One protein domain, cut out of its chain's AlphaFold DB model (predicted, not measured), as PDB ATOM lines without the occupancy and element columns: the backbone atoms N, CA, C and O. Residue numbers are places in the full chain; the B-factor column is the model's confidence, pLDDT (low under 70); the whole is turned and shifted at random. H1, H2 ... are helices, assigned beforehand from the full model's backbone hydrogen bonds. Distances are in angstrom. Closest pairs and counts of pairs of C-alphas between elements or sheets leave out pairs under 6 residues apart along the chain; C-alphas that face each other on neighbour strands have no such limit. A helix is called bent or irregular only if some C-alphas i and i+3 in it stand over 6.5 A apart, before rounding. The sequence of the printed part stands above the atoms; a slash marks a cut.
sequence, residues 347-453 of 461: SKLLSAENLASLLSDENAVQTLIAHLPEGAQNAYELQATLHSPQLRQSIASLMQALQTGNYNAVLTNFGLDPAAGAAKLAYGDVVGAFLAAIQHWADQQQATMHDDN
ATOM      1  N   SER A 347     -23.710 -30.695  21.918       64.62
ATOM      2  CA  SER A 347     -24.510 -30.760  23.149       64.62
ATOM      3  C   SER A 347     -26.027 -30.846  22.935       64.62
ATOM      4  O   SER A 347     -26.729 -31.368  23.795       64.62
ATOM      5  N   LYS A 348     -26.544 -30.345  21.807       63.91
ATOM      6  CA  LYS A 348     -27.956 -30.460  21.421       63.91
ATOM      7  C   LYS A 348     -28.246 -31.774  20.685       63.91
ATOM      8  O   LYS A 348     -29.382 -32.231  20.715       63.91
ATOM      9  N   LEU A 349     -27.236 -32.369  20.047       61.66
ATOM     10  CA  LEU A 349     -27.335 -33.690  19.417       61.66
ATOM     11  C   LEU A 349     -27.207 -34.814  20.448       61.66
ATOM     12  O   LEU A 349     -27.960 -35.769  20.391       61.66
ATOM     13  N   LEU A 350     -26.350 -34.641  21.451       64.88
ATOM     14  CA  LEU A 350     -26.210 -35.520  22.617       64.88
ATOM     15  C   LEU A 350     -27.288 -35.245  23.686       64.88
ATOM     16  O   LEU A 350     -27.068 -35.467  24.876       64.88
ATOM     17  N   SER A 351     -28.441 -34.690  23.299       61.84
ATOM     18  CA  SER A 351     -29.552 -34.480  24.224       61.84
ATOM     19  C   SER A 351     -30.172 -35.819  24.638       61.84
ATOM     20  O   SER A 351     -30.133 -36.796  23.889       61.84
ATOM     21  N   ALA A 352     -30.784 -35.833  25.826       57.34
ATOM     22  CA  ALA A 352     -31.444 -37.000  26.420       57.34
ATOM     23  C   ALA A 352     -32.392 -37.723  25.450       57.34
ATOM     24  O   ALA A 352     -32.490 -38.941  25.458       57.34
ATOM     25  N   GLU A 353     -33.062 -36.953  24.596       59.19
ATOM     26  CA  GLU A 353     -34.077 -37.431  23.661       59.19
ATOM     27  C   GLU A 353     -33.474 -38.161  22.451       59.19
ATOM     28  O   GLU A 353     -34.022 -39.161  21.999       59.19
ATOM     29  N   ASN A 354     -32.299 -37.730  21.976       64.19
ATOM     30  CA  ASN A 354     -31.580 -38.417  20.899       64.19
ATOM     31  C   ASN A 354     -30.806 -39.633  21.431       64.19
ATOM     32  O   ASN A 354     -30.755 -40.674  20.779       64.19
ATOM     33  N   LEU A 355     -30.250 -39.529  22.642       61.44
ATOM     34  CA  LEU A 355     -29.519 -40.617  23.293       61.44
ATOM     35  C   LEU A 355     -30.430 -41.721  23.840       61.44
ATOM     36  O   LEU A 355     -29.980 -42.856  23.921       61.44
ATOM     37  N   ALA A 356     -31.699 -41.438  24.152       62.53
ATOM     38  CA  ALA A 356     -32.661 -42.458  24.581       62.53
ATOM     39  C   ALA A 356     -32.839 -43.569  23.532       62.53
ATOM     40  O   ALA A 356     -32.909 -44.743  23.884       62.53
ATOM     41  N   SER A 357     -32.839 -43.208  22.243       62.88
ATOM     42  CA  SER A 357     -32.925 -44.184  21.148       62.88
ATOM     43  C   SER A 357     -31.682 -45.076  21.033       62.88
ATOM     44  O   SER A 357     -31.797 -46.232  20.647       62.88
ATOM     45  N   LEU A 358     -30.512 -44.565  21.432       61.56
ATOM     46  CA  LEU A 358     -29.224 -45.265  21.371       61.56
ATOM     47  C   LEU A 358     -28.955 -46.091  22.642       61.56
ATOM     48  O   LEU A 358     -28.357 -47.155  22.580       61.56
ATOM     49  N   LEU A 359     -29.468 -45.631  23.787       63.22
ATOM     50  CA  LEU A 359     -29.508 -46.363  25.060       63.22
ATOM     51  C   LEU A 359     -30.553 -47.491  25.076       63.22
ATOM     52  O   LEU A 359     -30.579 -48.275  26.020       63.22
ATOM     53  N   SER A 360     -31.417 -47.562  24.060       67.75
ATOM     54  CA  SER A 360     -32.367 -48.666  23.879       67.75
ATOM     55  C   SER A 360     -31.728 -49.895  23.213       67.75
ATOM     56  O   SER A 360     -32.336 -50.962  23.222       67.75
ATOM     57  N   ASP A 361     -30.526 -49.761  22.639       68.69
ATOM     58  CA  ASP A 361     -29.778 -50.867  22.034       68.69
ATOM     59  C   ASP A 361     -28.815 -51.489  23.060       68.69
ATOM     60  O   ASP A 361     -27.840 -50.871  23.498       68.69
ATOM     61  N   GLU A 362     -29.098 -52.734  23.439       65.69
ATOM     62  CA  GLU A 362     -28.358 -53.496  24.448       65.69
ATOM     63  C   GLU A 362     -26.886 -53.730  24.056       65.69
ATOM     64  O   GLU A 362     -26.003 -53.669  24.913       65.69
ATOM     65  N   ASN A 363     -26.578 -53.900  22.762       61.59
ATOM     66  CA  ASN A 363     -25.199 -54.090  22.291       61.59
ATOM     67  C   ASN A 363     -24.384 -52.790  22.355       61.59
ATOM     68  O   ASN A 363     -23.209 -52.788  22.744       61.59
ATOM     69  N   ALA A 364     -25.014 -51.664  22.009       61.69
ATOM     70  CA  ALA A 364     -24.387 -50.352  22.107       61.69
ATOM     71  C   ALA A 364     -24.089 -50.005  23.571       61.69
ATOM     72  O   ALA A 364     -22.977 -49.583  23.896       61.69
ATOM     73  N   VAL A 365     -25.052 -50.254  24.464       64.62
ATOM     74  CA  VAL A 365     -24.910 -50.055  25.911       64.62
ATOM     75  C   VAL A 365     -23.783 -50.916  26.480       64.62
ATOM     76  O   VAL A 365     -22.970 -50.399  27.241       64.62
ATOM     77  N   GLN A 366     -23.655 -52.178  26.064       65.44
ATOM     78  CA  GLN A 366     -22.592 -53.060  26.552       65.44
ATOM     79  C   GLN A 366     -21.190 -52.599  26.123       65.44
ATOM     80  O   GLN A 366     -20.242 -52.642  26.910       65.44
ATOM     81  N   THR A 367     -21.069 -52.087  24.897       64.56
ATOM     82  CA  THR A 367     -19.813 -51.519  24.383       64.56
ATOM     83  C   THR A 367     -19.477 -50.198  25.083       64.56
ATOM     84  O   THR A 367     -18.330 -49.945  25.443       64.56
ATOM     85  N   LEU A 368     -20.489 -49.365  25.345       66.75
ATOM     86  CA  LEU A 368     -20.350 -48.112  26.087       66.75
ATOM     87  C   LEU A 368     -19.934 -48.360  27.543       66.75
ATOM     88  O   LEU A 368     -19.036 -47.679  28.031       66.75
ATOM     89  N   ILE A 369     -20.518 -49.359  28.213       66.81
ATOM     90  CA  ILE A 369     -20.179 -49.758  29.590       66.81
ATOM     91  C   ILE A 369     -18.709 -50.191  29.704       66.81
ATOM     92  O   ILE A 369     -18.058 -49.861  30.694       66.81
ATOM     93  N   ALA A 370     -18.158 -50.863  28.688       69.69
ATOM     94  CA  ALA A 370     -16.747 -51.262  28.664       69.69
ATOM     95  C   ALA A 370     -15.770 -50.073  28.582       69.69
ATOM     96  O   ALA A 370     -14.606 -50.200  28.961       69.69
ATOM     97  N   HIS A 371     -16.236 -48.913  28.114       62.94
ATOM     98  CA  HIS A 371     -15.449 -47.683  28.007       62.94
ATOM     99  C   HIS A 371     -15.700 -46.687  29.152       62.94
ATOM    100  O   HIS A 371     -15.123 -45.595  29.146       62.94
ATOM    101  N   LEU A 372     -16.529 -47.040  30.143       66.62
ATOM    102  CA  LEU A 372     -16.702 -46.237  31.353       66.62
ATOM    103  C   LEU A 372     -15.557 -46.489  32.355       66.62
ATOM    104  O   LEU A 372     -15.044 -47.605  32.438       66.62
ATOM    105  N   PRO A 373     -15.146 -45.470  33.136       62.09
ATOM    106  CA  PRO A 373     -14.128 -45.634  34.171       62.09
ATOM    107  C   PRO A 373     -14.541 -46.704  35.194       62.09
ATOM    108  O   PRO A 373     -15.709 -46.772  35.590       62.09
ATOM    109  N   GLU A 374     -13.578 -47.533  35.615       49.81
ATOM    110  CA  GLU A 374     -13.789 -48.651  36.544       49.81
ATOM    111  C   GLU A 374     -14.451 -48.155  37.842       49.81
ATOM    112  O   GLU A 374     -13.830 -47.475  38.661       49.81
ATOM    113  N   GLY A 375     -15.747 -48.447  37.995       55.47
ATOM    114  CA  GLY A 375     -16.559 -48.007  39.131       55.47
ATOM    115  C   GLY A 375     -18.035 -47.730  38.819       55.47
ATOM    116  O   GLY A 375     -18.828 -47.737  39.753       55.47
ATOM    117  N   ALA A 376     -18.414 -47.529  37.548       54.28
ATOM    118  CA  ALA A 376     -19.783 -47.158  37.152       54.28
ATOM    119  C   ALA A 376     -20.325 -47.980  35.961       54.28
ATOM    120  O   ALA A 376     -20.659 -47.442  34.907       54.28
ATOM    121  N   GLN A 377     -20.372 -49.308  36.096       60.88
ATOM    122  CA  GLN A 377     -20.750 -50.244  35.020       60.88
ATOM    123  C   GLN A 377     -22.246 -50.607  35.027       60.88
ATOM    124  O   GLN A 377     -22.614 -51.767  34.873       60.88
ATOM    125  N   ASN A 378     -23.121 -49.617  35.219       66.88
ATOM    126  CA  ASN A 378     -24.571 -49.813  35.276       66.88
ATOM    127  C   ASN A 378     -25.290 -48.893  34.279       66.88
ATOM    128  O   ASN A 378     -24.908 -47.736  34.115       66.88
ATOM    129  N   ALA A 379     -26.392 -49.354  33.674       61.47
ATOM    130  CA  ALA A 379     -27.177 -48.573  32.705       61.47
ATOM    131  C   ALA A 379     -27.686 -47.227  33.270       61.47
ATOM    132  O   ALA A 379     -27.700 -46.208  32.578       61.47
ATOM    133  N   TYR A 380     -28.038 -47.198  34.558       67.62
ATOM    134  CA  TYR A 380     -28.449 -45.982  35.265       67.62
ATOM    135  C   TYR A 380     -27.303 -44.966  35.412       67.62
ATOM    136  O   TYR A 380     -27.489 -43.762  35.225       67.62
ATOM    137  N   GLU A 381     -26.094 -45.438  35.708       68.06
ATOM    138  CA  GLU A 381     -24.920 -44.579  35.881       68.06
ATOM    139  C   GLU A 381     -24.326 -44.147  34.540       68.06
ATOM    140  O   GLU A 381     -23.815 -43.032  34.435       68.06
ATOM    141  N   LEU A 382     -24.481 -44.959  33.488       68.62
ATOM    142  CA  LEU A 382     -24.242 -44.558  32.103       68.62
ATOM    143  C   LEU A 382     -25.133 -43.368  31.737       68.62
ATOM    144  O   LEU A 382     -24.633 -42.354  31.250       68.62
ATOM    145  N   GLN A 383     -26.431 -43.434  32.044       68.44
ATOM    146  CA  GLN A 383     -27.344 -42.316  31.817       68.44
ATOM    147  C   GLN A 383     -26.968 -41.089  32.667       68.44
ATOM    148  O   GLN A 383     -26.933 -39.971  32.152       68.44
ATOM    149  N   ALA A 384     -26.611 -41.273  33.941       69.50
ATOM    150  CA  ALA A 384     -26.158 -40.181  34.807       69.50
ATOM    151  C   ALA A 384     -24.852 -39.529  34.307       69.50
ATOM    152  O   ALA A 384     -24.706 -38.306  34.355       69.50
ATOM    153  N   THR A 385     -23.932 -40.325  33.762       72.94
ATOM    154  CA  THR A 385     -22.659 -39.872  33.185       72.94
ATOM    155  C   THR A 385     -22.869 -39.179  31.837       72.94
ATOM    156  O   THR A 385     -22.263 -38.144  31.573       72.94
ATOM    157  N   LEU A 386     -23.797 -39.658  31.006       69.19
ATOM    158  CA  LEU A 386     -24.192 -38.986  29.761       69.19
ATOM    159  C   LEU A 386     -24.876 -37.636  30.024       69.19
ATOM    160  O   LEU A 386     -24.716 -36.678  29.266       69.19
ATOM    161  N   HIS A 387     -25.609 -37.532  31.132       68.12
ATOM    162  CA  HIS A 387     -26.239 -36.291  31.575       68.12
ATOM    163  C   HIS A 387     -25.323 -35.400  32.428       68.12
ATOM    164  O   HIS A 387     -25.698 -34.259  32.726       68.12
ATOM    165  N   SER A 388     -24.130 -35.878  32.792       79.75
ATOM    166  CA  SER A 388     -23.217 -35.171  33.682       79.75
ATOM    167  C   SER A 388     -22.704 -33.864  33.051       79.75
ATOM    168  O   SER A 388     -22.350 -33.811  31.863       79.75
ATOM    169  N   PRO A 389     -22.615 -32.775  33.842       69.88
ATOM    170  CA  PRO A 389     -22.053 -31.514  33.376       69.88
ATOM    171  C   PRO A 389     -20.564 -31.626  33.011       69.88
ATOM    172  O   PRO A 389     -20.108 -30.881  32.146       69.88
ATOM    173  N   GLN A 390     -19.820 -32.569  33.596       78.31
ATOM    174  CA  GLN A 390     -18.404 -32.794  33.298       78.31
ATOM    175  C   GLN A 390     -18.201 -33.303  31.862       78.31
ATOM    176  O   GLN A 390     -17.364 -32.771  31.129       78.31
ATOM    177  N   LEU A 391     -19.023 -34.258  31.411       76.75
ATOM    178  CA  LEU A 391     -18.987 -34.737  30.026       76.75
ATOM    179  C   LEU A 391     -19.324 -33.600  29.053       76.75
ATOM    180  O   LEU A 391     -18.601 -33.366  28.084       76.75
ATOM    181  N   ARG A 392     -20.357 -32.807  29.353       77.06
ATOM    182  CA  ARG A 392     -20.733 -31.640  28.534       77.06
ATOM    183  C   ARG A 392     -19.609 -30.611  28.421       77.06
ATOM    184  O   ARG A 392     -19.426 -30.041  27.348       77.06
ATOM    185  N   GLN A 393     -18.855 -30.385  29.495       80.19
ATOM    186  CA  GLN A 393     -17.696 -29.490  29.490       80.19
ATOM    187  C   GLN A 393     -16.563 -30.031  28.615       80.19
ATOM    188  O   GLN A 393     -16.002 -29.280  27.819       80.19
ATOM    189  N   SER A 394     -16.269 -31.331  28.698       78.12
ATOM    190  CA  SER A 394     -15.259 -31.964  27.839       78.12
ATOM    191  C   SER A 394     -15.640 -31.905  26.353       78.12
ATOM    192  O   SER A 394     -14.815 -31.531  25.524       78.12
ATOM    193  N   ILE A 395     -16.916 -32.136  26.022       78.94
ATOM    194  CA  ILE A 395     -17.449 -32.013  24.658       78.94
ATOM    195  C   ILE A 395     -17.391 -30.564  24.164       78.94
ATOM    196  O   ILE A 395     -17.041 -30.317  23.013       78.94
ATOM    197  N   ALA A 396     -17.731 -29.591  25.013       77.88
ATOM    198  CA  ALA A 396     -17.652 -28.177  24.654       77.88
ATOM    199  C   ALA A 396     -16.201 -27.737  24.400       77.88
ATOM    200  O   ALA A 396     -15.937 -27.017  23.437       77.88
ATOM    201  N   SER A 397     -15.256 -28.215  25.216       81.12
ATOM    202  CA  SER A 397     -13.819 -27.997  25.018       81.12
ATOM    203  C   SER A 397     -13.325 -28.635  23.713       81.12
ATOM    204  O   SER A 397     -12.648 -27.983  22.919       81.12
ATOM    205  N   LEU A 398     -13.747 -29.872  23.430       79.81
ATOM    206  CA  LEU A 398     -13.454 -30.564  22.176       79.81
ATOM    207  C   LEU A 398     -14.008 -29.801  20.964       79.81
ATOM    208  O   LEU A 398     -13.302 -29.619  19.977       79.81
ATOM    209  N   MET A 399     -15.245 -29.305  21.039       76.62
ATOM    210  CA  MET A 399     -15.855 -28.504  19.975       76.62
ATOM    211  C   MET A 399     -15.046 -27.231  19.697       76.62
ATOM    212  O   MET A 399     -14.792 -26.902  18.538       76.62
ATOM    213  N   GLN A 400     -14.595 -26.550  20.750       77.12
ATOM    214  CA  GLN A 400     -13.761 -25.357  20.624       77.12
ATOM    215  C   GLN A 400     -12.392 -25.686  20.005       77.12
ATOM    216  O   GLN A 400     -11.899 -24.946  19.153       77.12
ATOM    217  N   ALA A 401     -11.792 -26.819  20.375       79.12
ATOM    218  CA  ALA A 401     -10.539 -27.296  19.789       79.12
ATOM    219  C   ALA A 401     -10.686 -27.660  18.298       79.12
ATOM    220  O   ALA A 401      -9.804 -27.370  17.491       79.12
ATOM    221  N   LEU A 402     -11.823 -28.244  17.908       75.75
ATOM    222  CA  LEU A 402     -12.128 -28.545  16.509       75.75
ATOM    223  C   LEU A 402     -12.318 -27.259  15.689       75.75
ATOM    224  O   LEU A 402     -11.829 -27.164  14.564       75.75
ATOM    225  N   GLN A 403     -12.979 -26.246  16.257       74.56
ATOM    226  CA  GLN A 403     -13.262 -24.978  15.579       74.56
ATOM    227  C   GLN A 403     -12.028 -24.070  15.424       74.56
ATOM    228  O   GLN A 403     -11.976 -23.251  14.511       74.56
ATOM    229  N   THR A 404     -11.014 -24.232  16.275       73.56
ATOM    230  CA  THR A 404      -9.784 -23.414  16.287       73.56
ATOM    231  C   THR A 404      -8.728 -23.846  15.257       73.56
ATOM    232  O   THR A 404      -7.596 -23.374  15.297       73.56
ATOM    233  N   GLY A 405      -9.089 -24.705  14.294       67.12
ATOM    234  CA  GLY A 405      -8.227 -25.090  13.167       67.12
ATOM    235  C   GLY A 405      -7.374 -26.339  13.404       67.12
ATOM    236  O   GLY A 405      -6.673 -26.776  12.495       67.12
ATOM    237  N   ASN A 406      -7.480 -26.973  14.576       77.12
ATOM    238  CA  ASN A 406      -6.761 -28.208  14.899       77.12
ATOM    239  C   ASN A 406      -7.529 -29.492  14.518       77.12
ATOM    240  O   ASN A 406      -7.237 -30.573  15.024       77.12
ATOM    241  N   TYR A 407      -8.522 -29.384  13.631       78.12
ATOM    242  CA  TYR A 407      -9.417 -30.478  13.239       78.12
ATOM    243  C   TYR A 407      -8.660 -31.754  12.837       78.12
ATOM    244  O   TYR A 407      -8.912 -32.817  13.395       78.12
ATOM    245  N   ASN A 408      -7.673 -31.641  11.940       81.38
ATOM    246  CA  ASN A 408      -6.923 -32.798  11.438       81.38
ATOM    247  C   ASN A 408      -6.180 -33.551  12.551       81.38
ATOM    248  O   ASN A 408      -6.276 -34.771  12.615       81.38
ATOM    249  N   ALA A 409      -5.493 -32.841  13.453       80.62
ATOM    250  CA  ALA A 409      -4.744 -33.477  14.538       80.62
ATOM    251  C   ALA A 409      -5.670 -34.141  15.565       80.62
ATOM    252  O   ALA A 409      -5.342 -35.181  16.137       80.62
ATOM    253  N   VAL A 410      -6.837 -33.541  15.812       78.75
ATOM    254  CA  VAL A 410      -7.846 -34.115  16.700       78.75
ATOM    255  C   VAL A 410      -8.408 -35.397  16.086       78.75
ATOM    256  O   VAL A 410      -8.404 -36.422  16.759       78.75
ATOM    257  N   LEU A 411      -8.791 -35.396  14.805       78.69
ATOM    258  CA  LEU A 411      -9.289 -36.601  14.134       78.69
ATOM    259  C   LEU A 411      -8.258 -37.731  14.111       78.69
ATOM    260  O   LEU A 411      -8.607 -38.862  14.435       78.69
ATOM    261  N   THR A 412      -6.988 -37.428  13.836       80.69
ATOM    262  CA  THR A 412      -5.929 -38.446  13.876       80.69
ATOM    263  C   THR A 412      -5.708 -39.015  15.278       80.69
ATOM    264  O   THR A 412      -5.436 -40.203  15.400       80.69
ATOM    265  N   ASN A 413      -5.872 -38.215  16.343       82.56
ATOM    266  CA  ASN A 413      -5.812 -38.722  17.723       82.56
ATOM    267  C   ASN A 413      -6.993 -39.644  18.061       82.56
ATOM    268  O   ASN A 413      -6.841 -40.546  18.879       82.56
ATOM    269  N   PHE A 414      -8.147 -39.443  17.421       79.44
ATOM    270  CA  PHE A 414      -9.301 -40.341  17.520       79.44
ATOM    271  C   PHE A 414      -9.236 -41.529  16.543       79.44
ATOM    272  O   PHE A 414     -10.148 -42.350  16.541       79.44
ATOM    273  N   GLY A 415      -8.194 -41.635  15.709       77.12
ATOM    274  CA  GLY A 415      -8.099 -42.669  14.670       77.12
ATOM    275  C   GLY A 415      -9.136 -42.520  13.549       77.12
ATOM    276  O   GLY A 415      -9.433 -43.489  12.855       77.12
ATOM    277  N   LEU A 416      -9.705 -41.325  13.382       82.12
ATOM    278  CA  LEU A 416     -10.719 -41.018  12.378       82.12
ATOM    279  C   LEU A 416     -10.074 -40.455  11.111       82.12
ATOM    280  O   LEU A 416      -9.104 -39.699  11.182       82.12
ATOM    281  N   ASP A 417     -10.655 -40.771   9.953       79.12
ATOM    282  CA  ASP A 417     -10.197 -40.250   8.665       79.12
ATOM    283  C   ASP A 417     -10.633 -38.781   8.459       79.12
ATOM    284  O   ASP A 417     -11.836 -38.499   8.387       79.12
ATOM    285  N   PRO A 418      -9.689 -37.827   8.317       71.62
ATOM    286  CA  PRO A 418     -10.009 -36.426   8.062       71.62
ATOM    287  C   PRO A 418     -10.613 -36.164   6.678       71.62
ATOM    288  O   PRO A 418     -11.278 -35.141   6.491       71.62
ATOM    289  N   ALA A 419     -10.408 -37.061   5.705       76.81
ATOM    290  CA  ALA A 419     -10.908 -36.875   4.346       76.81
ATOM    291  C   ALA A 419     -12.435 -37.033   4.256       76.81
ATOM    292  O   ALA A 419     -13.088 -36.265   3.544       76.81
ATOM    293  N   ALA A 420     -13.026 -37.936   5.046       74.31
ATOM    294  CA  ALA A 420     -14.476 -38.151   5.113       74.31
ATOM    295  C   ALA A 420     -15.270 -36.895   5.540       74.31
ATOM    296  O   ALA A 420     -16.403 -36.676   5.106       74.31
ATOM    297  N   GLY A 421     -14.669 -36.032   6.365       69.88
ATOM    298  CA  GLY A 421     -15.263 -34.771   6.817       69.88
ATOM    299  C   GLY A 421     -14.928 -33.551   5.951       69.88
ATOM    300  O   GLY A 421     -15.555 -32.501   6.113       69.88
ATOM    301  N   ALA A 422     -13.978 -33.665   5.015       72.75
ATOM    302  CA  ALA A 422     -13.411 -32.531   4.281       72.75
ATOM    303  C   ALA A 422     -14.455 -31.743   3.471       72.75
ATOM    304  O   ALA A 422     -14.397 -30.515   3.416       72.75
ATOM    305  N   ALA A 423     -15.458 -32.428   2.912       70.38
ATOM    306  CA  ALA A 423     -16.563 -31.784   2.205       70.38
ATOM    307  C   ALA A 423     -17.351 -30.839   3.125       70.38
ATOM    308  O   ALA A 423     -17.610 -29.702   2.756       70.38
ATOM    309  N   LYS A 424     -17.688 -31.271   4.347       70.50
ATOM    310  CA  LYS A 424     -18.437 -30.453   5.318       70.50
ATOM    311  C   LYS A 424     -17.563 -29.381   5.974       70.50
ATOM    312  O   LYS A 424     -18.052 -28.289   6.255       70.50
ATOM    313  N   LEU A 425     -16.263 -29.646   6.109       74.06
ATOM    314  CA  LEU A 425     -15.274 -28.661   6.543       74.06
ATOM    315  C   LEU A 425     -15.143 -27.509   5.531       74.06
ATOM    316  O   LEU A 425     -15.068 -26.354   5.940       74.06
ATOM    317  N   ALA A 426     -15.193 -27.802   4.225       71.06
ATOM    318  CA  ALA A 426     -15.169 -26.794   3.161       71.06
ATOM    319  C   ALA A 426     -16.392 -25.858   3.191       71.06
ATOM    320  O   ALA A 426     -16.291 -24.697   2.802       71.06
ATOM    321  N   TYR A 427     -17.526 -26.336   3.716       70.88
ATOM    322  CA  TYR A 427     -18.720 -25.523   3.967       70.88
ATOM    323  C   TYR A 427     -18.692 -24.786   5.317       70.88
ATOM    324  O   TYR A 427     -19.658 -24.106   5.652       70.88
ATOM    325  N   GLY A 428     -17.610 -24.907   6.097       68.56
ATOM    326  CA  GLY A 428     -17.456 -24.290   7.418       68.56
ATOM    327  C   GLY A 428     -18.166 -25.031   8.557       68.56
ATOM    328  O   GLY A 428     -18.188 -24.536   9.684       68.56
ATOM    329  N   ASP A 429     -18.753 -26.203   8.296       77.25
ATOM    330  CA  ASP A 429     -19.425 -27.021   9.308       77.25
ATOM    331  C   ASP A 429     -18.463 -28.063   9.890       77.25
ATOM    332  O   ASP A 429     -18.421 -29.230   9.495       77.25
ATOM    333  N   VAL A 430     -17.669 -27.614  10.859       76.12
ATOM    334  CA  VAL A 430     -16.662 -28.439  11.541       76.12
ATOM    335  C   VAL A 430     -17.303 -29.590  12.330       76.12
ATOM    336  O   VAL A 430     -16.746 -30.684  12.412       76.12
ATOM    337  N   VAL A 431     -18.494 -29.367  12.894       77.00
ATOM    338  CA  VAL A 431     -19.200 -30.387  13.684       77.00
ATOM    339  C   VAL A 431     -19.781 -31.450  12.759       77.00
ATOM    340  O   VAL A 431     -19.607 -32.643  13.004       77.00
ATOM    341  N   GLY A 432     -20.407 -31.034  11.658       76.12
ATOM    342  CA  GLY A 432     -20.877 -31.945  10.624       76.12
ATOM    343  C   GLY A 432     -19.741 -32.756  10.001       76.12
ATOM    344  O   GLY A 432     -19.935 -33.940   9.720       76.12
ATOM    345  N   ALA A 433     -18.563 -32.152   9.821       79.38
ATOM    346  CA  ALA A 433     -17.359 -32.830   9.349       79.38
ATOM    347  C   ALA A 433     -16.891 -33.920  10.323       79.38
ATOM    348  O   ALA A 433     -16.611 -35.039   9.906       79.38
ATOM    349  N   PHE A 434     -16.833 -33.622  11.624       79.56
ATOM    350  CA  PHE A 434     -16.477 -34.604  12.654       79.56
ATOM    351  C   PHE A 434     -17.470 -35.774  12.707       79.56
ATOM    352  O   PHE A 434     -17.062 -36.929  12.720       79.56
ATOM    353  N   LEU A 435     -18.774 -35.489  12.646       81.81
ATOM    354  CA  LEU A 435     -19.809 -36.527  12.629       81.81
ATOM    355  C   LEU A 435     -19.753 -37.400  11.371       81.81
ATOM    356  O   LEU A 435     -19.965 -38.603  11.458       81.81
ATOM    357  N   ALA A 436     -19.446 -36.819  10.208       80.25
ATOM    358  CA  ALA A 436     -19.252 -37.590   8.981       80.25
ATOM    359  C   ALA A 436     -18.036 -38.527   9.075       80.25
ATOM    360  O   ALA A 436     -18.111 -39.662   8.616       80.25
ATOM    361  N   ALA A 437     -16.950 -38.074   9.708       81.50
ATOM    362  CA  ALA A 437     -15.775 -38.906   9.945       81.50
ATOM    363  C   ALA A 437     -16.072 -40.071  10.907       81.50
ATOM    364  O   ALA A 437     -15.641 -41.193  10.650       81.50
ATOM    365  N   ILE A 438     -16.860 -39.834  11.965       82.88
ATOM    366  CA  ILE A 438     -17.328 -40.899  12.870       82.88
ATOM    367  C   ILE A 438     -18.229 -41.890  12.130       82.88
ATOM    368  O   ILE A 438     -18.045 -43.094  12.279       82.88
ATOM    369  N   GLN A 439     -19.177 -41.405  11.324       81.88
ATOM    370  CA  GLN A 439     -20.071 -42.281  10.564       81.88
ATOM    371  C   GLN A 439     -19.280 -43.198   9.627       81.88
ATOM    372  O   GLN A 439     -19.484 -44.404   9.634       81.88
ATOM    373  N   HIS A 440     -18.315 -42.645   8.891       80.31
ATOM    374  CA  HIS A 440     -17.478 -43.421   7.980       80.31
ATOM    375  C   HIS A 440     -16.625 -44.474   8.709       80.31
ATOM    376  O   HIS A 440     -16.416 -45.570   8.196       80.31
ATOM    377  N   TRP A 441     -16.153 -44.169   9.922       83.50
ATOM    378  CA  TRP A 441     -15.448 -45.131  10.776       83.50
ATOM    379  C   TRP A 441     -16.370 -46.243  11.306       83.50
ATOM    380  O   TRP A 441     -15.952 -47.401  11.392       83.50
ATOM    381  N   ALA A 442     -17.624 -45.918  11.629       79.00
ATOM    382  CA  ALA A 442     -18.623 -46.901  12.041       79.00
ATOM    383  C   ALA A 442     -18.993 -47.843  10.885       79.00
ATOM    384  O   ALA A 442     -18.983 -49.060  11.065       79.00
ATOM    385  N   ASP A 443     -19.221 -47.299   9.686       80.75
ATOM    386  CA  ASP A 443     -19.536 -48.077   8.483       80.75
ATOM    387  C   ASP A 443     -18.389 -49.046   8.128       80.75
ATOM    388  O   ASP A 443     -18.629 -50.201   7.773       80.75
ATOM    389  N   GLN A 444     -17.130 -48.614   8.286       75.62
ATOM    390  CA  GLN A 444     -15.956 -49.473   8.087       75.62
ATOM    391  C   GLN A 444     -15.892 -50.627   9.089       75.62
ATOM    392  O   GLN A 444     -15.607 -51.754   8.694       75.62
ATOM    393  N   GLN A 445     -16.183 -50.386  10.369       72.69
ATOM    394  CA  GLN A 445     -16.231 -51.473  11.350       72.69
ATOM    395  C   GLN A 445     -17.357 -52.460  11.070       72.69
ATOM    396  O   GLN A 445     -17.147 -53.669  11.156       72.69
ATOM    397  N   GLN A 446     -18.530 -51.960  10.686       69.19
ATOM    398  CA  GLN A 446     -19.662 -52.809  10.339       69.19
ATOM    399  C   GLN A 446     -19.350 -53.685   9.117       69.19
ATOM    400  O   GLN A 446     -19.680 -54.870   9.115       69.19
ATOM    401  N   ALA A 447     -18.636 -53.141   8.124       67.12
ATOM    402  CA  ALA A 447     -18.135 -53.904   6.984       67.12
ATOM    403  C   ALA A 447     -17.115 -54.977   7.406       67.12
ATOM    404  O   ALA A 447     -17.237 -56.127   6.990       67.12
ATOM    405  N   THR A 448     -16.168 -54.652   8.297       61.50
ATOM    406  CA  THR A 448     -15.187 -55.640   8.789       61.50
ATOM    407  C   THR A 448     -15.812 -56.768   9.615       61.50
ATOM    408  O   THR A 448     -15.299 -57.881   9.602       61.50
ATOM    409  N   MET A 449     -16.941 -56.521  10.291       57.16
ATOM    410  CA  MET A 449     -17.674 -57.559  11.029       57.16
ATOM    411  C   MET A 449     -18.502 -58.480  10.118       57.16
ATOM    412  O   MET A 449     -18.805 -59.606  10.509       57.16
ATOM    413  N   HIS A 450     -18.873 -58.036   8.912       53.53
ATOM    414  CA  HIS A 450     -19.650 -58.853   7.974       53.53
ATOM    415  C   HIS A 450     -18.780 -59.821   7.152       53.53
ATOM    416  O   HIS A 450     -19.268 -60.872   6.742       53.53
ATOM    417  N   ASP A 451     -17.494 -59.510   6.959       51.22
ATOM    418  CA  ASP A 451     -16.553 -60.370   6.221       51.22
ATOM    419  C   ASP A 451     -16.022 -61.563   7.047       51.22
ATOM    420  O   ASP A 451     -15.711 -62.614   6.484       51.22
ATOM    421  N   ASP A 452     -15.977 -61.473   8.383       49.34
ATOM    422  CA  ASP A 452     -15.443 -62.565   9.224       49.34
ATOM    423  C   ASP A 452     -16.406 -63.769   9.318       49.34
ATOM    424  O   ASP A 452     -15.984 -64.926   9.362       49.34
ATOM    425  N   ASN A 453     -17.721 -63.532   9.217       46.22
ATOM    426  CA  ASN A 453     -18.726 -64.606   9.220       46.22
ATOM    427  C   ASN A 453     -18.827 -65.351   7.867       46.22
ATOM    428  O   ASN A 453     -19.452 -66.408   7.776       46.22
TER     429      ASN A 453
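This is residues 347 to 453 of the 461 residues of an uncharacterized protein of Globisporangium ultimum (strain ATCC 200006 / CBS 805.95 / DAOM BR144) (UniProt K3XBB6). The long helix H4 makes the spine of an open bracket: at one end stands a loose cluster of H1, H2 and H3, and near the other end H6 starts a corner with H4 and runs out as an arm whose residues 443 to 453 stick out. H4 turns sharply near residue 406, and H5 packs between its last residues and the first part of H6, folding into a helical hairpin with H6. The printed part has 107 residues with six named helices, H1 to H6 in order along the chain, and no named strand; the class is all helix. It is only just compact, close to loose, with a radius of gyration of the C-alphas of 15.3 A, and it spans 41 by 40 by 25 A.

Find C-alpha 389 at (-22.053, -31.514, 33.376); from there H4, residues 389 to 413, covers 23.7 A from first to last C-alpha, with a kink of 129 degrees near residue 406. H5 holds residues 418 to 426 and measures 12.0 A. H6, residues 430 to 453, runs 36.3 A and ends at C-alpha 453, at (-18.726, -64.606, 9.220). H4 and H5 are irregular: C-alphas 405 and 408 are 8.0 A apart, and C-alphas 420 and 423 are 7.3 A apart. Before H4 you meet H1, residues 352 to 358, which begins at C-alpha 352 at (-31.444, -37.000, 26.420) and measures 9.9 A, then H2, residues 362 to 370, 12.6 A, and H3, residues 379 to 386, 10.5 A.

Start at H4, which touches H6 about perpendicular, at 83 degrees; H6 uses residues 430 to 434 alone, and the closest C-alphas, of Gln 403 and Val 430, are 6.3 A apart. With residues 407 to 412 alone H4 touches H5, about perpendicular at 82 degrees; the closest C-alphas are those of Asn 408 and Pro 418, 5.8 A. In the hairpin of H5 and H6 the two touch at a shallow tilt of 31 degrees, opposite ways, and the C-alphas of Gly 421 and Ala 433 come closest, at 3.8 A. At the other end, H3 and H4 are close but not clearly touching, with the C-alphas of Thr 385 and Leu 391 closest at 7.1 A. H2 and H3 touch at a steep tilt of 65 degrees, the same way, closest at the C-alphas of Ile 369 and Leu 382, 7.1 A. H1 touches no helix but is near H3. H1 and H6 are apart, as are H2 and H5. In H2 and H3 every O i to N i+4 pair is within hydrogen-bond range; the counts are 16 of 21 in H4, 3 of 5 in H5, 18 of 20 in H6 and 1 of 3 in H1, where 1 of 4 O i to N i+3 pairs is within range.

The two C-alphas farthest apart are those of Thr 404 and Asn 453, 42.7 A. The printed part has no cut, and no link is long; that from H2 to H3, 8 residues, is short and the other four are tight. Look at the B-factor column for pLDDT: its mean over the printed part is 70.6, and 52 residues are under 70, among them 347 to 384 and 446 to 453.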